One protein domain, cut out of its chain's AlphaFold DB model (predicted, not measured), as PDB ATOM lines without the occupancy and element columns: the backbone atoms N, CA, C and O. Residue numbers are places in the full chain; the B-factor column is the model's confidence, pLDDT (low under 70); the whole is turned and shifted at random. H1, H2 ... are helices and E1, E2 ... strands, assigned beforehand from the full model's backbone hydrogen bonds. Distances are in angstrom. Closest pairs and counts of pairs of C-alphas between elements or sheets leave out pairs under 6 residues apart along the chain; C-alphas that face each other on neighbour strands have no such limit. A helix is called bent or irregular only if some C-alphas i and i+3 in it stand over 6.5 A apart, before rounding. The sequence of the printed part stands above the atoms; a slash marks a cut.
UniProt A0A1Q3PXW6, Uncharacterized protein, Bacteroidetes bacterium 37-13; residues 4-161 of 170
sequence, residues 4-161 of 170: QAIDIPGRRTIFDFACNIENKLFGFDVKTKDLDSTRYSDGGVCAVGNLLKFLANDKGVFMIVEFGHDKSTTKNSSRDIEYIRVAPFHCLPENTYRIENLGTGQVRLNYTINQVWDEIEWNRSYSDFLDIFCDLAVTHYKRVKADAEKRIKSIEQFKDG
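What this domain is: This is residues 4 to 161 of the 170 residues of an uncharacterized protein of Bacteroidetes bacterium 37-13 (UniProt A0A1Q3PXW6). Picture a curled sheet of four strands, E1, E2, E4 and E5, beside a small sheet of three short strands, E3, E7 and E6, with one long helix, H3, that runs past the small sheet and sticks out as an arm with residues 145 to 160. H1 packs at the margins of both sheets, and H2 packs by one end on the large sheet. The 158 printed residues hold three named helices and seven named strands, in the order E1 E2 E3 H1 E4 E5 E6 E7 H2 H3; the large sheet, E1 E2 E4 E5, is mixed, the small one, E3 E7 E6, antiparallel, and the class is mixed, helices and strands. The whole is loose, with a radius of gyration of the C-alphas of 19.0 A, and elongated, spanning 67 by 42 by 34 A.

Where its parts are: Start after residues 4 to 16, which have no named element, at C-alpha 17, (170.871, 127.136, 173.128), where E1 begins; it runs to residue 21, 13.2 A. Next come E2, residues 24 to 34, 31.7 A; E3, 44 to 47, 8.7 A; H1, 48 to 56, 12.0 A; and E4, 61 to 71, 32.1 A. E5, residues 79 to 88, 25.7 A, bends by 60 degrees at residue 82. E6, 97 to 100, 10.0 A, E7, 106 to 109, 10.2 A, and H2, 114 to 119, 9.9 A, follow. Find H3 from C-alpha 126 at (170.339, 127.877, 151.746) to C-alpha 160 at (152.929, 80.871, 154.761), 50.2 A.

How they stand to each other: Look first at the strongly twisted large sheet. The hairpin E1 and E2 is antiparallel, with N 19 and O 26 at 3.0 A; E2 and E4 are parallel, N 29 and O 63 at 2.9 A; the hairpin E4 and E5 is antiparallel, N 66 and O 85 at 2.8 A. H2 only grazes this sheet; its C-alpha 114 is 6.5 A from that of Arg 85, their closest. H2 is irregular, C-alphas 115 and 118 being 8.1 A apart. In the small sheet, E3 and E7 have N 45 and O 107 at 2.9 A, and the hairpin E6 and E7 has N 108 and O 98 at 2.8 A. H3 only grazes it, the closest C-alphas of E6 and H3 being Ile 99 and His 140, 6.7 A. H1 and H3 are close but not clearly touching, Val 48 to Ala 137 at 7.4 A between C-alphas, at a shallow tilt of 21 degrees, opposite ways. Every O i to N i+4 pair is within hydrogen-bond range in H1 and H3; H2 has 0 of 2, and 1 of 3 O i to N i+3 pairs.

The domain as a whole: The C-alphas of Thr 74 and Asp 160 are farthest apart, 67.7 A. The printed part has no cut and no long link. Look for pLDDT under 70 at residues 7 to 12 and 38 to 43.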
ATOM      1  N   GLN A   4     169.907 139.033 171.840       76.44
ATOM      2  CA  GLN A   4     168.895 138.747 172.854       76.44
ATOM      3  C   GLN A   4     168.800 137.235 173.051       76.44
ATOM      4  O   GLN A   4     168.592 136.487 172.093       76.44
ATOM      5  N   ALA A   5     168.980 136.780 174.292       75.12
ATOM      6  CA  ALA A   5     168.707 135.395 174.650       75.12
ATOM      7  C   ALA A   5     167.212 135.112 174.457       75.12
ATOM      8  O   ALA A   5     166.371 135.950 174.789       75.12
ATOM      9  N   ILE A   6     166.889 133.950 173.899       74.75
ATOM     10  CA  ILE A   6     165.506 133.535 173.673       74.75
ATOM     11  C   ILE A   6     165.177 132.451 174.692       74.75
ATOM     12  O   ILE A   6     165.927 131.483 174.820       74.75
ATOM     13  N   ASP A   7     164.045 132.596 175.382       69.62
ATOM     14  CA  ASP A   7     163.503 131.508 176.187       69.62
ATOM     15  C   ASP A   7     163.144 130.339 175.272       69.62
ATOM     16  O   ASP A   7     162.302 130.435 174.376       69.62
ATOM     17  N   ILE A   8     163.838 129.225 175.479       61.00
ATOM     18  CA  ILE A   8     163.720 128.043 174.640       61.00
ATOM     19  C   ILE A   8     162.365 127.377 174.928       61.00
ATOM     20  O   ILE A   8     162.111 126.985 176.073       61.00
ATOM     21  N   PRO A   9     161.479 127.202 173.929       49.16
ATOM     22  CA  PRO A   9     160.164 126.621 174.154       49.16
ATOM     23  C   PRO A   9     160.273 125.100 174.350       49.16
ATOM     24  O   PRO A   9     160.101 124.307 173.427       49.16
ATOM     25  N   GLY A  10     160.525 124.681 175.590       53.09
ATOM     26  CA  GLY A  10     160.328 123.311 176.068       53.09
ATOM     27  C   GLY A  10     161.327 122.244 175.582       53.09
ATOM     28  O   GLY A  10     162.256 122.488 174.824       53.09
ATOM     29  N   ARG A  11     161.104 121.006 176.050       53.00
ATOM     30  CA  ARG A  11     161.987 119.814 175.954       53.00
ATOM     31  C   ARG A  11     162.327 119.290 174.536       53.00
ATOM     32  O   ARG A  11     162.888 118.203 174.438       53.00
ATOM     33  N   ARG A  12     161.947 119.959 173.441       62.16
ATOM     34  CA  ARG A  12     162.066 119.422 172.061       62.16
ATOM     35  C   ARG A  12     162.682 120.417 171.073       62.16
ATOM     36  O   ARG A  12     162.113 120.660 170.010       62.16
ATOM     37  N   THR A  13     163.833 120.985 171.403       76.19
ATOM     38  CA  THR A  13     164.633 121.767 170.450       76.19
ATOM     39  C   THR A  13     165.684 120.910 169.759       76.19
ATOM     40  O   THR A  13     166.005 119.815 170.212       76.19
ATOM     41  N   ILE A  14     166.174 121.387 168.611       89.31
ATOM     42  CA  ILE A  14     167.255 120.734 167.850       89.31
ATOM     43  C   ILE A  14     168.646 121.281 168.199       89.31
ATOM     44  O   ILE A  14     169.624 120.900 167.571       89.31
ATOM     45  N   PHE A  15     168.702 122.216 169.144       91.88
ATOM     46  CA  PHE A  15     169.877 122.956 169.589       91.88
ATOM     47  C   PHE A  15     169.884 123.013 171.120       91.88
ATOM     48  O   PHE A  15     168.817 122.943 171.745       91.88
ATOM     49  N   ASP A  16     171.069 123.200 171.697       90.50
ATOM     50  CA  ASP A  16     171.280 123.332 173.141       90.50
ATOM     51  C   ASP A  16     170.928 124.733 173.639       90.50
ATOM     52  O   ASP A  16     170.354 124.897 174.716       90.50
ATOM     53  N   PHE A  17     171.241 125.756 172.840       91.06
ATOM     54  CA  PHE A  17     170.871 127.136 173.128       91.06
ATOM     55  C   PHE A  17     170.582 127.928 171.854       91.06
ATOM     56  O   PHE A  17     170.936 127.520 170.750       91.06
ATOM     57  N   ALA A  18     169.919 129.071 172.005       91.81
ATOM     58  CA  ALA A  18     169.598 129.952 170.894       91.81
ATOM     59  C   ALA A  18     169.698 131.423 171.288       91.81
ATOM     60  O   ALA A  18     169.526 131.797 172.451       91.81
ATOM     61  N   CYS A  19     169.934 132.269 170.295       91.94
ATOM     62  CA  CYS A  19     169.843 133.711 170.443       91.94
ATOM     63  C   CYS A  19     169.235 134.345 169.195       91.94
ATOM     64  O   CYS A  19     169.212 133.760 168.110       91.94
ATOM     65  N   ASN A  20     168.722 135.557 169.367       90.00
ATOM     66  CA  ASN A  20     168.363 136.422 168.261       90.00
ATOM     67  C   ASN A  20     169.531 137.371 167.983       90.00
ATOM     68  O   ASN A  20     170.025 138.021 168.909       90.00
ATOM     69  N   ILE A  21     169.952 137.453 166.726       87.06
ATOM     70  CA  ILE A  21     170.918 138.441 166.247       87.06
ATOM     71  C   ILE A  21     170.271 139.124 165.048       87.06
ATOM     72  O   ILE A  21     169.967 138.460 164.060       87.06
ATOM     73  N   GLU A  22     170.034 140.434 165.142       86.56
ATOM     74  CA  GLU A  22     169.478 141.239 164.038       86.56
ATOM     75  C   GLU A  22     168.163 140.673 163.459       86.56
ATOM     76  O   GLU A  22     167.984 140.568 162.248       86.56
ATOM     77  N   ASN A  23     167.223 140.292 164.332       84.62
ATOM     78  CA  ASN A  23     165.946 139.645 163.988       84.62
ATOM     79  C   ASN A  23     166.074 138.266 163.325       84.62
ATOM     80  O   ASN A  23     165.095 137.749 162.783       84.62
ATOM     81  N   LYS A  24     167.248 137.637 163.397       89.62
ATOM     82  CA  LYS A  24     167.486 136.287 162.899       89.62
ATOM     83  C   LYS A  24     167.696 135.325 164.061       89.62
ATOM     84  O   LYS A  24     168.487 135.576 164.969       89.62
ATOM     85  N   LEU A  25     166.973 134.210 164.025       92.12
ATOM     86  CA  LEU A  25     167.081 133.146 165.015       92.12
ATOM     87  C   LEU A  25     168.328 132.306 164.734       92.12
ATOM     88  O   LEU A  25     168.430 131.702 163.669       92.12
ATOM     89  N   PHE A  26     169.244 132.224 165.692       94.69
ATOM     90  CA  PHE A  26     170.379 131.307 165.659       94.69
ATOM     91  C   PHE A  26     170.176 130.218 166.708       94.69
ATOM     92  O   PHE A  26     169.982 130.526 167.882       94.69
ATOM     93  N   GLY A  27     170.223 128.956 166.288       94.81
ATOM     94  CA  GLY A  27     170.222 127.793 167.175       94.81
ATOM     95  C   GLY A  27     171.591 127.128 167.152       94.81
ATOM     96  O   GLY A  27     172.101 126.850 166.070       94.81
ATOM     97  N   PHE A  28     172.174 126.880 168.319       94.44
ATOM     98  CA  PHE A  28     173.520 126.342 168.486       94.44
ATOM     99  C   PHE A  28     173.469 124.955 169.120       94.44
ATOM    100  O   PHE A  28     172.965 124.784 170.230       94.44
ATOM    101  N   ASP A  29     174.005 123.976 168.408       93.88
ATOM    102  CA  ASP A  29     174.191 122.606 168.881       93.88
ATOM    103  C   ASP A  29     175.674 122.393 169.206       93.88
ATOM    104  O   ASP A  29     176.553 122.605 168.363       93.88
ATOM    105  N   VAL A  30     175.959 122.053 170.460       92.38
ATOM    106  CA  VAL A  30     177.305 121.973 171.019       92.38
ATOM    107  C   VAL A  30     177.803 120.541 170.954       92.38
ATOM    108  O   VAL A  30     177.234 119.615 171.532       92.38
ATOM    109  N   LYS A  31     178.936 120.358 170.284       90.50
ATOM    110  CA  LYS A  31     179.662 119.096 170.199       90.50
ATOM    111  C   LYS A  31     180.983 119.218 170.947       90.50
ATOM    112  O   LYS A  31     181.743 120.163 170.762       90.50
ATOM    113  N   THR A  32     181.273 118.239 171.792       89.06
ATOM    114  CA  THR A  32     182.560 118.129 172.487       89.06
ATOM    115  C   THR A  32     183.342 116.962 171.912       89.06
ATOM    116  O   THR A  32     182.824 115.843 171.843       89.06
ATOM    117  N   LYS A  33     184.590 117.207 171.521       87.88
ATOM    118  CA  LYS A  33     185.499 116.195 171.004       87.88
ATOM    119  C   LYS A  33     186.641 115.973 171.988       87.88
ATOM    120  O   LYS A  33     187.513 116.817 172.145       87.88
ATOM    121  N   ASP A  34     186.638 114.782 172.577       88.00
ATOM    122  CA  ASP A  34     187.754 114.256 173.354       88.00
ATOM    123  C   ASP A  34     188.905 113.870 172.408       88.00
ATOM    124  O   ASP A  34     188.769 112.920 171.618       88.00
ATOM    125  N   LEU A  35     189.988 114.646 172.455       85.44
ATOM    126  CA  LEU A  35     191.190 114.483 171.637       85.44
ATOM    127  C   LEU A  35     192.161 113.443 172.225       85.44
ATOM    128  O   LEU A  35     192.892 112.814 171.457       85.44
ATOM    129  N   ASP A  36     192.028 113.105 173.517       83.19
ATOM    130  CA  ASP A  36     192.740 111.978 174.138       83.19
ATOM    131  C   ASP A  36     192.300 110.635 173.517       83.19
ATOM    132  O   ASP A  36     192.994 109.617 173.597       83.19
ATOM    133  N   SER A  37     191.110 110.613 172.905       72.94
ATOM    134  CA  SER A  37     190.541 109.448 172.236       72.94
ATOM    135  C   SER A  37     190.642 109.548 170.710       72.94
ATOM    136  O   SER A  37     190.189 110.505 170.073       72.94
ATOM    137  N   THR A  38     191.111 108.474 170.073       63.25
ATOM    138  CA  THR A  38     191.150 108.375 168.602       63.25
ATOM    139  C   THR A  38     189.770 108.182 167.963       63.25
ATOM    140  O   THR A  38     189.663 108.102 166.742       63.25
ATOM    141  N   ARG A  39     188.690 108.101 168.755       58.44
ATOM    142  CA  ARG A  39     187.331 107.844 168.260       58.44
ATOM    143  C   ARG A  39     186.474 109.098 168.339       58.44
ATOM    144  O   ARG A  39     186.337 109.711 169.393       58.44
ATOM    145  N   TYR A  40     185.894 109.496 167.215       65.69
ATOM    146  CA  TYR A  40     184.795 110.453 167.207       65.69
ATOM    147  C   TYR A  40     183.518 109.726 167.649       65.69
ATOM    148  O   TYR A  40     183.244 108.614 167.195       65.69
ATOM    149  N   SER A  41     182.773 110.313 168.585       57.38
ATOM    150  CA  SER A  41     181.415 109.864 168.878       57.38
ATOM    151  C   SER A  41     180.489 110.696 168.005       57.38
ATOM    152  O   SER A  41     180.313 111.881 168.278       57.38
ATOM    153  N   ASP A  42     179.956 110.084 166.942       61.78
ATOM    154  CA  ASP A  42     178.996 110.703 166.022       61.78
ATOM    155  C   ASP A  42     177.791 111.219 166.820       61.78
ATOM    156  O   ASP A  42     176.845 110.479 167.119       61.78
ATOM    157  N   GLY A  43     177.813 112.493 167.200       67.00
ATOM    158  CA  GLY A  43     176.691 113.128 167.868       67.00
ATOM    159  C   GLY A  43     175.494 113.120 166.926       67.00
ATOM    160  O   GLY A  43     175.579 113.596 165.794       67.00
ATOM    161  N   GLY A  44     174.366 112.567 167.374       82.44
ATOM    162  CA  GLY A  44     173.099 112.848 166.709       82.44
ATOM    163  C   GLY A  44     172.893 114.361 166.652       82.44
ATOM    164  O   GLY A  44     173.196 115.065 167.616       82.44
ATOM    165  N   VAL A  45     172.429 114.854 165.509       87.69
ATOM    166  CA  VAL A  45     172.052 116.256 165.337       87.69
ATOM    167  C   VAL A  45     170.573 116.384 165.697       87.69
ATOM    168  O   VAL A  45     170.218 116.613 166.845       87.69
ATOM    169  N   CYS A  46     169.676 116.103 164.753       91.31
ATOM    170  CA  CYS A  46     168.239 116.041 165.001       91.31
ATOM    171  C   CYS A  46     167.527 115.200 163.932       91.31
ATOM    172  O   CYS A  46     168.147 114.702 162.992       91.31
ATOM    173  N   ALA A  47     166.214 115.020 164.071       93.06
ATOM    174  CA  ALA A  47     165.409 114.394 163.029       93.06
ATOM    175  C   ALA A  47     165.333 115.285 161.776       93.06
ATOM    176  O   ALA A  47     165.185 116.502 161.896       93.06
ATOM    177  N   VAL A  48     165.329 114.672 160.586       95.31
ATOM    178  CA  VAL A  48     165.269 115.371 159.281       95.31
ATOM    179  C   VAL A  48     164.140 116.407 159.237       95.31
ATOM    180  O   VAL A  48     164.367 117.563 158.892       95.31
ATOM    181  N   GLY A  49     162.926 116.021 159.644       94.12
ATOM    182  CA  GLY A  49     161.768 116.920 159.626       94.12
ATOM    183  C   GLY A  49     161.905 118.124 160.564       94.12
ATOM    184  O   GLY A  49     161.459 119.217 160.222       94.12
ATOM    185  N   ASN A  50     162.558 117.953 161.718       93.69
ATOM    186  CA  ASN A  50     162.778 119.059 162.650       93.69
ATOM    187  C   ASN A  50     163.816 120.044 162.103       93.69
ATOM    188  O   ASN A  50     163.618 121.249 162.234       93.69
ATOM    189  N   LEU A  51     164.871 119.538 161.451       94.88
ATOM    190  CA  LEU A  51     165.846 120.385 160.770       94.88
ATOM    191  C   LEU A  51     165.172 121.211 159.672       94.88
ATOM    192  O   LEU A  51     165.276 122.432 159.669       94.88
ATOM    193  N   LEU A  52     164.420 120.557 158.779       95.50
ATOM    194  CA  LEU A  52     163.735 121.239 157.680       95.50
ATOM    195  C   LEU A  52     162.740 122.285 158.187       95.50
ATOM    196  O   LEU A  52     162.720 123.398 157.670       95.50
ATOM    197  N   LYS A  53     161.958 121.974 159.229       94.38
ATOM    198  CA  LYS A  53     161.059 122.950 159.859       94.38
ATOM    199  C   LYS A  53     161.835 124.170 160.368       94.38
ATOM    200  O   LYS A  53     161.443 125.293 160.063       94.38
ATOM    201  N   PHE A  54     162.923 123.956 161.107       93.81
ATOM    202  CA  PHE A  54     163.710 125.045 161.686       93.81
ATOM    203  C   PHE A  54     164.323 125.954 160.609       93.81
ATOM    204  O   PHE A  54     164.242 127.179 160.695       93.81
ATOM    205  N   LEU A  55     164.888 125.365 159.556       94.00
ATOM    206  CA  LEU A  55     165.518 126.127 158.478       94.00
ATOM    207  C   LEU A  55     164.483 126.822 157.578       94.00
ATOM    208  O   LEU A  55     164.618 128.005 157.266       94.00
ATOM    209  N   ALA A  56     163.436 126.106 157.160       92.44
ATOM    210  CA  ALA A  56     162.502 126.592 156.147       92.44
ATOM    211  C   ALA A  56     161.356 127.432 156.722       92.44
ATOM    212  O   ALA A  56     160.986 128.435 156.106       92.44
ATOM    213  N   ASN A  57     160.803 127.050 157.876       91.94
ATOM    214  CA  ASN A  57     159.630 127.709 158.456       91.94
ATOM    215  C   ASN A  57     160.045 128.750 159.486       91.94
ATOM    216  O   ASN A  57     159.611 129.896 159.400       91.94
ATOM    217  N   ASP A  58     160.931 128.367 160.407       90.69
ATOM    218  CA  ASP A  58     161.375 129.260 161.484       90.69
ATOM    219  C   ASP A  58     162.466 130.239 160.998       90.69
ATOM    220  O   ASP A  58     162.867 131.140 161.734       90.69
ATOM    221  N   LYS A  59     162.933 130.077 159.747       91.25
ATOM    222  CA  LYS A  59     163.997 130.874 159.102       91.25
ATOM    223  C   LYS A  59     165.271 130.948 159.952       91.25
ATOM    224  O   LYS A  59     165.991 131.950 159.933       91.25
ATOM    225  N   GLY A  60     165.533 129.879 160.701       93.25
ATOM    226  CA  GLY A  60     166.641 129.786 161.632       93.25
ATOM    227  C   GLY A  60     167.977 129.503 160.950       93.25
ATOM    228  O   GLY A  60     168.064 128.818 159.927       93.25
ATOM    229  N   VAL A  61     169.049 129.992 161.565       95.62
ATOM    230  CA  VAL A  61     170.421 129.584 161.270       95.62
ATOM    231  C   VAL A  61     170.835 128.538 162.280       95.62
ATOM    232  O   VAL A  61     170.954 128.818 163.471       95.62
ATOM    233  N   PHE A  62     171.028 127.315 161.800       96.56
ATOM    234  CA  PHE A  62     171.506 126.233 162.640       96.56
ATOM    235  C   PHE A  62     173.031 126.218 162.610       96.56
ATOM    236  O   PHE A  62     173.636 126.090 161.545       96.56
ATOM    237  N   MET A  63     173.627 126.410 163.775       96.81
ATOM    238  CA  MET A  63     175.059 126.512 163.994       96.81
ATOM    239  C   MET A  63     175.510 125.292 164.776       96.81
ATOM    240  O   MET A  63     174.865 124.900 165.749       96.81
ATOM    241  N   ILE A  64     176.649 124.737 164.393       95.44
ATOM    242  CA  ILE A  64     177.327 123.752 165.219       95.44
ATOM    243  C   ILE A  64     178.533 124.425 165.863       95.44
ATOM    244  O   ILE A  64     179.300 125.125 165.196       95.44
ATOM    245  N   VAL A  65     178.681 124.206 167.163       95.31
ATOM    246  CA  VAL A  65     179.816 124.672 167.957       95.31
ATOM    247  C   VAL A  65     180.584 123.448 168.418       95.31
ATOM    248  O   VAL A  65     180.042 122.616 169.135       95.31
ATOM    249  N   GLU A  66     181.841 123.333 168.022       93.81
ATOM    250  CA  GLU A  66     182.697 122.208 168.367       93.81
ATOM    251  C   GLU A  66     183.836 122.645 169.287       93.81
ATOM    252  O   GLU A  66     184.609 123.541 168.948       93.81
ATOM    253  N   PHE A  67     183.950 121.976 170.432       93.38
ATOM    254  CA  PHE A  67     185.042 122.140 171.386       93.38
ATOM    255  C   PHE A  67     185.940 120.905 171.340       93.38
ATOM    256  O   PHE A  67     185.530 119.831 171.788       93.38
ATOM    257  N   GLY A  68     187.157 121.053 170.821       92.06
ATOM    258  CA  GLY A  68     188.203 120.040 170.931       92.06
ATOM    259  C   GLY A  68     188.970 120.220 172.230       92.06
ATOM    260  O   GLY A  68     189.400 121.335 172.527       92.06
ATOM    261  N   HIS A  69     189.117 119.154 173.011       91.56
ATOM    262  CA  HIS A  69     189.778 119.238 174.308       91.56
ATOM    263  C   HIS A  69     190.571 117.978 174.666       91.56
ATOM    264  O   HIS A  69     190.149 116.859 174.362       91.56
ATOM    265  N   ASP A  70     191.648 118.176 175.418       90.44
ATOM    266  CA  ASP A  70     192.516 117.136 175.973       90.44
ATOM    267  C   ASP A  70     192.468 117.140 177.501       90.44
ATOM    268  O   ASP A  70     192.020 118.097 178.143       90.44
ATOM    269  N   LYS A  71     192.895 116.050 178.136       87.62
ATOM    270  CA  LYS A  71     193.055 116.001 179.586       87.62
ATOM    271  C   LYS A  71     194.221 116.895 179.978       87.62
ATOM    272  O   LYS A  71     195.342 116.704 179.518       87.62
ATOM    273  N   SER A  72     193.967 117.823 180.900       85.75
ATOM    274  CA  SER A  72     195.018 118.737 181.330       85.75
ATOM    275  C   SER A  72     196.164 117.964 181.986       85.75
ATOM    276  O   SER A  72     195.955 117.126 182.872       85.75
ATOM    277  N   THR A  73     197.384 118.293 181.571       82.06
ATOM    278  CA  THR A  73     198.622 117.711 182.110       82.06
ATOM    279  C   THR A  73     199.075 118.384 183.408       82.06
ATOM    280  O   THR A  73     199.901 117.831 184.132       82.06
ATOM    281  N   THR A  74     198.527 119.561 183.735       81.69
ATOM    282  CA  THR A  74     198.979 120.408 184.857       81.69
ATOM    283  C   THR A  74     198.012 120.435 186.043       81.69
ATOM    284  O   THR A  74     198.419 120.683 187.178       81.69
ATOM    285  N   LYS A  75     196.728 120.161 185.810       79.19
ATOM    286  CA  LYS A  75     195.652 120.182 186.811       79.19
ATOM    287  C   LYS A  75     194.815 118.906 186.733       79.19
ATOM    288  O   LYS A  75     194.127 118.658 185.736       79.19
ATOM    289  N   ASN A  76     194.822 118.129 187.818       75.69
ATOM    290  CA  ASN A  76     193.974 116.945 187.964       75.69
ATOM    291  C   ASN A  76     192.484 117.313 187.818       75.69
ATOM    292  O   ASN A  76     192.030 118.313 188.369       75.69
ATOM    293  N   SER A  77     191.730 116.485 187.087       81.38
ATOM    294  CA  SER A  77     190.280 116.626 186.852       81.38
ATOM    295  C   SER A  77     189.840 117.834 186.009       81.38
ATOM    296  O   SER A  77     188.680 118.236 186.084       81.38
ATOM    297  N   SER A  78     190.724 118.391 185.180       87.25
ATOM    298  CA  SER A  78     190.370 119.436 184.207       87.25
ATOM    299  C   SER A  78     190.714 119.023 182.773       87.25
ATOM    300  O   SER A  78     191.460 118.065 182.555       87.25
ATOM    301  N   ARG A  79     190.119 119.722 181.803       88.75
ATOM    302  CA  ARG A  79     190.392 119.577 180.371       88.75
ATOM    303  C   ARG A  79     190.950 120.897 179.840       88.75
ATOM    304  O   ARG A  79     190.442 121.949 180.230       88.75
ATOM    305  N   ASP A  80     191.944 120.822 178.966       90.94
ATOM    306  CA  ASP A  80     192.464 121.964 178.216       90.94
ATOM    307  C   ASP A  80     191.734 122.037 176.869       90.94
ATOM    308  O   ASP A  80     191.532 121.017 176.210       90.94
ATOM    309  N   ILE A  81     191.260 123.228 176.489       92.38
ATOM    310  CA  ILE A  81     190.596 123.442 175.198       92.38
ATOM    311  C   ILE A  81     191.675 123.710 174.153       92.38
ATOM    312  O   ILE A  81     192.343 124.739 174.213       92.38
ATOM    313  N   GLU A  82     191.777 122.822 173.172       92.56
ATOM    314  CA  GLU A  82     192.707 122.955 172.048       92.56
ATOM    315  C   GLU A  82     192.131 123.849 170.950       92.56
ATOM    316  O   GLU A  82     192.830 124.664 170.349       92.56
ATOM    317  N   TYR A  83     190.828 123.724 170.687       93.88
ATOM    318  CA  TYR A  83     190.157 124.561 169.701       93.88
ATOM    319  C   TYR A  83     188.674 124.750 169.993       93.88
ATOM    320  O   TYR A  83     188.007 123.917 170.609       93.88
ATOM    321  N   ILE A  84     188.152 125.847 169.447       95.56
ATOM    322  CA  ILE A  84     186.724 126.109 169.320       95.56
ATOM    323  C   ILE A  84     186.456 126.400 167.846       95.56
ATOM    324  O   ILE A  84     187.008 127.349 167.286       95.56
ATOM    325  N   ARG A  85     185.623 125.579 167.208       95.62
ATOM    326  CA  ARG A  85     185.180 125.774 165.824       95.62
ATOM    327  C   ARG A  85     183.688 126.038 165.802       95.62
ATOM    328  O   ARG A  85     182.927 125.409 166.527       95.62
ATOM    329  N   VAL A  86     183.269 126.977 164.965       96.19
ATOM    330  CA  VAL A  86     181.859 127.323 164.797       96.19
ATOM    331  C   VAL A  86     181.577 127.424 163.315       96.19
ATOM    332  O   VAL A  86     182.249 128.180 162.617       96.19
ATOM    333  N   ALA A  87     180.592 126.670 162.841       97.12
ATOM    334  CA  ALA A  87     180.200 126.692 161.441       97.12
ATOM    335  C   ALA A  87     178.675 126.611 161.294       97.12
ATOM    336  O   ALA A  87     178.019 125.887 162.055       97.12
ATOM    337  N   PRO A  88     178.088 127.323 160.317       96.75
ATOM    338  CA  PRO A  88     176.709 127.095 159.929       96.75
ATOM    339  C   PRO A  88     176.557 125.690 159.357       96.75
ATOM    340  O   PRO A  88     177.300 125.293 158.461       96.75
ATOM    341  N   PHE A  89     175.552 124.958 159.833       96.94
ATOM    342  CA  PHE A  89     175.297 123.586 159.410       96.94
ATOM    343  C   PHE A  89     175.155 123.475 157.892       96.94
ATOM    344  O   PHE A  89     175.730 122.576 157.309       96.94
ATOM    345  N   HIS A  90     174.464 124.422 157.249       97.56
ATOM    346  CA  HIS A  90     174.224 124.413 155.801       97.56
ATOM    347  C   HIS A  90     175.495 124.560 154.940       97.56
ATOM    348  O   HIS A  90     175.492 124.185 153.768       97.56
ATOM    349  N   CYS A  91     176.591 125.065 155.510       98.12
ATOM    350  CA  CYS A  91     177.862 125.254 154.807       98.12
ATOM    351  C   CYS A  91     178.766 124.009 154.846       98.12
ATOM    352  O   CYS A  91     179.766 123.966 154.129       98.12
ATOM    353  N   LEU A  92     178.449 122.996 155.666       96.69
ATOM    354  CA  LEU A  92     179.303 121.810 155.804       96.69
ATOM    355  C   LEU A  92     179.297 120.971 154.510       96.69
ATOM    356  O   LEU A  92     178.260 120.898 153.845       96.69
ATOM    357  N   PRO A  93     180.410 120.329 154.121       95.94
ATOM    358  CA  PRO A  93     180.466 119.483 152.924       95.94
ATOM    359  C   PRO A  93     179.400 118.375 152.905       95.94
ATOM    360  O   PRO A  93     179.043 117.838 153.949       95.94
ATOM    361  N   GLU A  94     178.913 117.986 151.722       94.69
ATOM    362  CA  GLU A  94     177.847 116.976 151.576       94.69
ATOM    363  C   GLU A  94     178.175 115.647 152.275       94.69
ATOM    364  O   GLU A  94     177.353 115.093 153.006       94.69
ATOM    365  N   ASN A  95     179.407 115.162 152.103       92.94
ATOM    366  CA  ASN A  95     179.892 113.921 152.714       92.94
ATOM    367  C   ASN A  95     179.949 113.979 154.253       92.94
ATOM    368  O   ASN A  95     180.147 112.946 154.896       92.94
ATOM    369  N   THR A  96     179.756 115.155 154.855       93.44
ATOM    370  CA  THR A  96     179.665 115.315 156.305       93.44
ATOM    371  C   THR A  96     178.329 114.793 156.823       93.44
ATOM    372  O   THR A  96     178.270 114.312 157.950       93.44
ATOM    373  N   TYR A  97     177.257 114.821 156.029       93.06
ATOM    374  CA  TYR A  97     175.934 114.418 156.495       93.06
ATOM    375  C   TYR A  97     175.698 112.916 156.336       93.06
ATOM    376  O   TYR A  97     175.985 112.303 155.308       93.06
ATOM    377  N   ARG A  98     175.064 112.322 157.345       92.62
ATOM    378  CA  ARG A  98     174.500 110.973 157.275       92.62
ATOM    379  C   ARG A  98     173.097 110.971 157.848       92.62
ATOM    380  O   ARG A  98     172.840 111.588 158.878       92.62
ATOM    381  N   ILE A  99     172.197 110.228 157.207       94.88
ATOM    382  CA  ILE A  99     170.862 109.958 157.744       94.88
ATOM    383  C   ILE A  99     170.791 108.483 158.127       94.88
ATOM    384  O   ILE A  99     171.015 107.590 157.300       94.88
ATOM    385  N   GLU A 100     170.496 108.227 159.397       91.94
ATOM    386  CA  GLU A 100     170.344 106.889 159.959       91.94
ATOM    387  C   GLU A 100     168.882 106.518 160.174       91.94
ATOM    388  O   GLU A 100     168.034 107.367 160.448       91.94
ATOM    389  N   ASN A 101     168.605 105.216 160.085       84.38
ATOM    390  CA  ASN A 101     167.269 104.659 160.255       84.38
ATOM    391  C   ASN A 101     166.922 104.514 161.749       84.38
ATOM    392  O   ASN A 101     166.791 103.408 162.271       84.38
ATOM    393  N   LEU A 102     166.836 105.650 162.441       77.75
ATOM    394  CA  LEU A 102     166.353 105.767 163.814       77.75
ATOM    395  C   LEU A 102     165.078 106.616 163.803       77.75
ATOM    396  O   LEU A 102     165.109 107.787 163.425       77.75
ATOM    397  N   GLY A 103     163.948 106.018 164.190       79.38
ATOM    398  CA  GLY A 103     162.645 106.686 164.176       79.38
ATOM    399  C   GLY A 103     162.272 107.199 162.781       79.38
ATOM    400  O   GLY A 103     162.166 106.426 161.837       79.38
ATOM    401  N   THR A 104     162.081 108.514 162.653       77.62
ATOM    402  CA  THR A 104     161.718 109.184 161.394       77.62
ATOM    403  C   THR A 104     162.929 109.594 160.549       77.62
ATOM    404  O   THR A 104     162.780 110.442 159.679       77.62
ATOM    405  N   GLY A 105     164.125 109.057 160.797       90.75
ATOM    406  CA  GLY A 105     165.364 109.464 160.129       90.75
ATOM    407  C   GLY A 105     166.127 110.505 160.946       90.75
ATOM    408  O   GLY A 105     165.667 111.637 161.121       90.75
ATOM    409  N   GLN A 106     167.298 110.111 161.444       92.75
ATOM    410  CA  GLN A 106     168.151 110.928 162.305       92.75
ATOM    411  C   GLN A 106     169.357 111.440 161.518       92.75
ATOM    412  O   GLN A 106     170.121 110.645 160.973       92.75
ATOM    413  N   VAL A 107     169.544 112.758 161.503       94.06
ATOM    414  CA  VAL A 107     170.727 113.413 160.943       94.06
ATOM    415  C   VAL A 107     171.899 113.246 161.907       94.06
ATOM    416  O   VAL A 107     171.750 113.425 163.123       94.06
ATOM    417  N   ARG A 108     173.062 112.895 161.361       92.69
ATOM    418  CA  ARG A 108     174.348 112.765 162.056       92.69
ATOM    419  C   ARG A 108     175.457 113.367 161.199       92.69
ATOM    420  O   ARG A 108     175.293 113.502 159.985       92.69
ATOM    421  N   LEU A 109     176.571 113.695 161.842       92.31
ATOM    422  CA  LEU A 109     177.809 114.076 161.169       92.31
ATOM    423  C   LEU A 109     178.716 112.842 161.058       92.31
ATOM    424  O   LEU A 109     178.798 112.074 162.012       92.31
ATOM    425  N   ASN A 110     179.363 112.640 159.910       90.44
ATOM    426  CA  ASN A 110     180.372 111.592 159.697       90.44
ATOM    427  C   ASN A 110     181.752 111.980 160.251       90.44
ATOM    428  O   ASN A 110     182.579 111.107 160.512       90.44
ATOM    429  N   TYR A 111     182.003 113.284 160.377       88.38
ATOM    430  CA  TYR A 111     183.286 113.866 160.755       88.38
ATOM    431  C   TYR A 111     183.071 115.014 161.737       88.38
ATOM    432  O   TYR A 111     181.986 115.601 161.798       88.38
ATOM    433  N   THR A 112     184.124 115.357 162.474       89.88
ATOM    434  CA  THR A 112     184.156 116.599 163.246       89.88
ATOM    435  C   THR A 112     184.217 117.798 162.300       89.88
ATOM    436  O   THR A 112     184.709 117.700 161.175       89.88
ATOM    437  N   ILE A 113     183.776 118.960 162.765       92.19
ATOM    438  CA  ILE A 113     183.879 120.204 161.991       92.19
ATOM    439  C   ILE A 113     185.335 120.575 161.777       92.19
ATOM    440  O   ILE A 113     185.707 121.018 160.695       92.19
ATOM    441  N   ASN A 114     186.172 120.357 162.791       93.50
ATOM    442  CA  ASN A 114     187.596 120.608 162.667       93.50
ATOM    443  C   ASN A 114     188.261 119.751 161.574       93.50
ATOM    444  O   ASN A 114     189.195 120.227 160.940       93.50
ATOM    445  N   GLN A 115     187.789 118.522 161.320       92.38
ATOM    446  CA  GLN A 115     188.343 117.659 160.267       92.38
ATOM    447  C   GLN A 115     188.062 118.173 158.855       92.38
ATOM    448  O   GLN A 115     188.882 117.956 157.972       92.38
ATOM    449  N   VAL A 116     186.927 118.841 158.655       94.25
ATOM    450  CA  VAL A 116     186.501 119.364 157.348       94.25
ATOM    451  C   VAL A 116     186.610 120.887 157.270       94.25
ATOM    452  O   VAL A 116     186.024 121.498 156.384       94.25
ATOM    453  N   TRP A 117     187.323 121.521 158.207       96.00
ATOM    454  CA  TRP A 117     187.308 122.975 158.395       96.00
ATOM    455  C   TRP A 117     187.677 123.749 157.126       96.00
ATOM    456  O   TRP A 117     187.011 124.723 156.773       96.00
ATOM    457  N   ASP A 118     188.705 123.276 156.425       97.25
ATOM    458  CA  ASP A 118     189.219 123.906 155.207       97.25
ATOM    459  C   ASP A 118     188.374 123.576 153.959       97.25
ATOM    460  O   ASP A 118     188.545 124.199 152.914       97.25
ATOM    461  N   GLU A 119     187.434 122.632 154.069       97.19
ATOM    462  CA  GLU A 119     186.496 122.237 153.009       97.19
ATOM    463  C   GLU A 119     185.137 122.954 153.127       97.19
ATOM    464  O   GLU A 119     184.280 122.809 152.253       97.19
ATOM    465  N   ILE A 120     184.908 123.717 154.205       97.56
ATOM    466  CA  ILE A 120     183.630 124.400 154.445       97.56
ATOM    467  C   ILE A 120     183.369 125.438 153.354       97.56
ATOM    468  O   ILE A 120     184.143 126.372 153.131       97.56
ATOM    469  N   GLU A 121     182.195 125.333 152.737       97.44
ATOM    470  CA  GLU A 121     181.736 126.286 151.739       97.44
ATOM    471  C   GLU A 121     180.973 127.427 152.417       97.44
ATOM    472  O   GLU A 121     179.742 127.459 152.470       97.44
ATOM    473  N   TRP A 122     181.724 128.384 152.964       96.88
ATOM    474  CA  TRP A 122     181.200 129.501 153.765       96.88
ATOM    475  C   TRP A 122     180.164 130.374 153.055       96.88
ATOM    476  O   TRP A 122     179.372 131.046 153.710       96.88
ATOM    477  N   ASN A 123     180.168 130.357 151.722       97.00
ATOM    478  CA  ASN A 123     179.262 131.143 150.892       97.00
ATOM    479  C   ASN A 123     178.089 130.325 150.335       97.00
ATOM    480  O   ASN A 123     177.335 130.854 149.517       97.00
ATOM    481  N   ARG A 124     177.924 129.053 150.738       97.50
ATOM    482  CA  ARG A 124     176.827 128.220 150.236       97.50
ATOM    483  C   ARG A 124     175.483 128.838 150.599       97.50
ATOM    484  O   ARG A 124     175.225 129.159 151.759       97.50
ATOM    485  N   SER A 125     174.608 128.959 149.608       96.38
ATOM    486  CA  SER A 125     173.255 129.438 149.843       96.38
ATOM    487  C   SER A 125     172.391 128.373 150.530       96.38
ATOM    488  O   SER A 125     172.644 127.169 150.462       96.38
ATOM    489  N   TYR A 126     171.312 128.810 151.178       95.56
ATOM    490  CA  TYR A 126     170.339 127.877 151.746       95.56
ATOM    491  C   TYR A 126     169.665 126.997 150.693       95.56
ATOM    492  O   TYR A 126     169.369 125.848 150.998       95.56
ATOM    493  N   SER A 127     169.409 127.515 149.488       96.50
ATOM    494  CA  SER A 127     168.809 126.729 148.405       96.50
ATOM    495  C   SER A 127     169.731 125.600 147.970       96.50
ATOM    496  O   SER A 127     169.289 124.458 147.955       96.50
ATOM    497  N   ASP A 128     171.017 125.890 147.751       97.69
ATOM    498  CA  ASP A 128     171.978 124.868 147.310       97.69
ATOM    499  C   ASP A 128     172.132 123.775 148.375       97.69
ATOM    500  O   ASP A 128     172.161 122.584 148.072       97.69
ATOM    501  N   PHE A 129     172.171 124.168 149.653       97.69
ATOM    502  CA  PHE A 129     172.155 123.205 150.750       97.69
ATOM    503  C   PHE A 129     170.874 122.359 150.766       97.69
ATOM    504  O   PHE A 129     170.944 121.152 150.996       97.69
ATOM    505  N   LEU A 130     169.703 122.972 150.568       97.38
ATOM    506  CA  LEU A 130     168.428 122.260 150.600       97.38
ATOM    507  C   LEU A 130     168.302 121.266 149.446       97.38
ATOM    508  O   LEU A 130     167.783 120.180 149.692       97.38
ATOM    509  N   ASP A 131     168.804 121.589 148.255       97.38
ATOM    510  CA  ASP A 131     168.835 120.662 147.121       97.38
ATOM    511  C   ASP A 131     169.651 119.408 147.481       97.38
ATOM    512  O   ASP A 131     169.128 118.291 147.445       97.38
ATOM    513  N   ILE A 132     170.878 119.597 147.982       95.94
ATOM    514  CA  ILE A 132     171.757 118.506 148.441       95.94
ATOM    515  C   ILE A 132     171.082 117.678 149.546       95.94
ATOM    516  O   ILE A 132     170.990 116.447 149.489       95.94
ATOM    517  N   PHE A 133     170.612 118.349 150.597       97.00
ATOM    518  CA  PHE A 133     170.118 117.680 151.794       97.00
ATOM    519  C   PHE A 133     168.790 116.950 151.551       97.00
ATOM    520  O   PHE A 133     168.567 115.864 152.097       97.00
ATOM    521  N   CYS A 134     167.906 117.511 150.722       97.19
ATOM    522  CA  CYS A 134     166.648 116.862 150.366       97.19
ATOM    523  C   CYS A 134     166.887 115.613 149.513       97.19
ATOM    524  O   CYS A 134     166.258 114.585 149.781       97.19
ATOM    525  N   ASP A 135     167.826 115.645 148.566       96.81
ATOM    526  CA  ASP A 135     168.182 114.472 147.763       96.81
ATOM    527  C   ASP A 135     168.765 113.341 148.623       96.81
ATOM    528  O   ASP A 135     168.368 112.172 148.481       96.81
ATOM    529  N   LEU A 136     169.622 113.679 149.595       95.75
ATOM    530  CA  LEU A 136     170.115 112.735 150.603       95.75
ATOM    531  C   LEU A 136     168.967 112.108 151.410       95.75
ATOM    532  O   LEU A 136     168.911 110.883 151.578       95.75
ATOM    533  N   ALA A 137     168.025 112.923 151.892       96.50
ATOM    534  CA  ALA A 137     166.881 112.457 152.674       96.50
ATOM    535  C   ALA A 137     165.947 111.554 151.862       96.50
ATOM    536  O   ALA A 137     165.578 110.466 152.317       96.50
ATOM    537  N   VAL A 138     165.604 111.953 150.637       97.06
ATOM    538  CA  VAL A 138     164.767 111.158 149.729       97.06
ATOM    539  C   VAL A 138     165.432 109.819 149.420       97.06
ATOM    540  O   VAL A 138     164.775 108.775 149.496       97.06
ATOM    541  N   THR A 139     166.731 109.822 149.119       96.12
ATOM    542  CA  THR A 139     167.502 108.599 148.857       96.12
ATOM    543  C   THR A 139     167.482 107.666 150.064       96.12
ATOM    544  O   THR A 139     167.193 106.472 149.926       96.12
ATOM    545  N   HIS A 140     167.702 108.208 151.266       95.38
ATOM    546  CA  HIS A 140     167.615 107.445 152.505       95.38
ATOM    547  C   HIS A 140     166.235 106.797 152.686       95.38
ATOM    548  O   HIS A 140     166.155 105.585 152.908       95.38
ATOM    549  N   TYR A 141     165.145 107.561 152.562       95.69
ATOM    550  CA  TYR A 141     163.798 107.030 152.787       95.69
ATOM    551  C   TYR A 141     163.368 106.016 151.729       95.69
ATOM    552  O   TYR A 141     162.712 105.032 152.070       95.69
ATOM    553  N   LYS A 142     163.775 106.187 150.464       95.94
ATOM    554  CA  LYS A 142     163.557 105.174 149.417       95.94
ATOM    555  C   LYS A 142     164.226 103.847 149.781       95.94
ATOM    556  O   LYS A 142     163.588 102.801 149.670       95.94
ATOM    557  N   ARG A 143     165.470 103.885 150.270       94.38
ATOM    558  CA  ARG A 143     166.176 102.688 150.755       94.38
ATOM    559  C   ARG A 143     165.458 102.057 151.948       94.38
ATOM    560  O   ARG A 143     165.210 100.858 151.932       94.38
ATOM    561  N   VAL A 144     165.075 102.855 152.949       93.19
ATOM    562  CA  VAL A 144     164.348 102.356 154.133       93.19
ATOM    563  C   VAL A 144     163.024 101.700 153.742       93.19
ATOM    564  O   VAL A 144     162.697 100.638 154.269       93.19
ATOM    565  N   LYS A 145     162.285 102.288 152.795       94.38
ATOM    566  CA  LYS A 145     161.064 101.693 152.243       94.38
ATOM    567  C   LYS A 145     161.347 100.327 151.613       94.38
ATOM    568  O   LYS A 145     160.677  99.360 151.963       94.38
ATOM    569  N   ALA A 146     162.349 100.231 150.739       94.00
ATOM    570  CA  ALA A 146     162.711  98.969 150.094       94.00
ATOM    571  C   ALA A 146     163.123  97.894 151.119       94.00
ATOM    572  O   ALA A 146     162.701  96.742 151.026       94.00
ATOM    573  N   ASP A 147     163.897  98.270 152.140       92.31
ATOM    574  CA  ASP A 147     164.286  97.361 153.222       92.31
ATOM    575  C   ASP A 147     163.073  96.891 154.040       92.31
ATOM    576  O   ASP A 147     162.993  95.721 154.424       92.31
ATOM    577  N   ALA A 148     162.112  97.782 154.301       93.44
ATOM    578  CA  ALA A 148     160.872  97.438 154.989       93.44
ATOM    579  C   ALA A 148     160.021  96.460 154.166       93.44
ATOM    580  O   ALA A 148     159.562  95.457 154.707       93.44
ATOM    581  N   GLU A 149     159.880  96.688 152.859       96.25
ATOM    582  CA  GLU A 149     159.175  95.780 151.945       96.25
ATOM    583  C   GLU A 149     159.825  94.385 151.917       96.25
ATOM    584  O   GLU A 149     159.127  93.372 152.015       96.25
ATOM    585  N   LYS A 150     161.166  94.297 151.894       95.69
ATOM    586  CA  LYS A 150     161.884  93.011 152.005       95.69
ATOM    587  C   LYS A 150     161.602  92.294 153.326       95.69
ATOM    588  O   LYS A 150     161.438  91.069 153.345       95.69
ATOM    589  N   ARG A 151     161.539  93.034 154.437       94.75
ATOM    590  CA  ARG A 151     161.220  92.476 155.763       94.75
ATOM    591  C   ARG A 151     159.782  91.973 155.829       94.75
ATOM    592  O   ARG A 151     159.583  90.859 156.302       94.75
ATOM    593  N   ILE A 152     158.820  92.742 155.312       96.94
ATOM    594  CA  ILE A 152     157.409  92.334 155.206       96.94
ATOM    595  C   ILE A 152     157.318  91.006 154.455       96.94
ATOM    596  O   ILE A 152     156.830  90.025 155.010       96.94
ATOM    597  N   LYS A 153     157.922  90.929 153.265       97.31
ATOM    598  CA  LYS A 153     157.928  89.708 152.450       97.31
ATOM    599  C   LYS A 153     158.564  88.510 153.162       97.31
ATOM    600  O   LYS A 153     158.084  87.387 153.042       97.31
ATOM    601  N   SER A 154     159.643  88.734 153.914       97.00
ATOM    602  CA  SER A 154     160.303  87.674 154.695       97.00
ATOM    603  C   SER A 154     159.383  87.117 155.792       97.00
ATOM    604  O   SER A 154     159.372  85.915 156.044       97.00
ATOM    605  N   ILE A 155     158.588  87.982 156.429       97.69
ATOM    606  CA  ILE A 155     157.617  87.596 157.462       97.69
ATOM    607  C   ILE A 155     156.420  86.867 156.844       97.69
ATOM    608  O   ILE A 155     155.991  85.850 157.385       97.69
ATOM    609  N   GLU A 156     155.909  87.345 155.708       97.31
ATOM    610  CA  GLU A 156     154.833  86.679 154.962       97.31
ATOM    611  C   GLU A 156     155.241  85.258 154.562       97.31
ATOM    612  O   GLU A 156     154.539  84.307 154.894       97.31
ATOM    613  N   GLN A 157     156.435  85.076 153.987       96.00
ATOM    614  CA  GLN A 157     156.947  83.745 153.635       96.00
ATOM    615  C   GLN A 157     157.120  82.826 154.849       96.00
ATOM    616  O   GLN A 157     156.851  81.628 154.766       96.00
ATOM    617  N   PHE A 158     157.563  83.367 155.985       97.56
ATOM    618  CA  PHE A 158     157.677  82.596 157.221       97.56
ATOM    619  C   PHE A 158     156.309  82.134 157.736       97.56
ATOM    620  O   PHE A 158     156.171  80.992 158.180       97.56
ATOM    621  N   LYS A 159     155.298  83.003 157.640       97.50
ATOM    622  CA  LYS A 159     153.915  82.696 158.004       97.50
ATOM    623  C   LYS A 159     153.314  81.634 157.080       97.50
ATOM    624  O   LYS A 159     152.782  80.644 157.575       97.50
ATOM    625  N   ASP A 160     153.453  81.803 155.768       95.56
ATOM    626  CA  ASP A 160     152.929  80.871 154.761       95.56
ATOM    627  C   ASP A 160     153.623  79.502 154.833       95.56
ATOM    628  O   ASP A 160     153.003  78.466 154.603       95.56
ATOM    629  N   GLY A 161     154.898  79.478 155.234       94.19
ATOM    630  CA  GLY A 161     155.668  78.262 155.504       94.19
ATOM    631  C   GLY A 161     155.361  77.582 156.846       94.19
ATOM    632  O   GLY A 161     156.149  76.741 157.287       94.19
TER     633      GLY A 161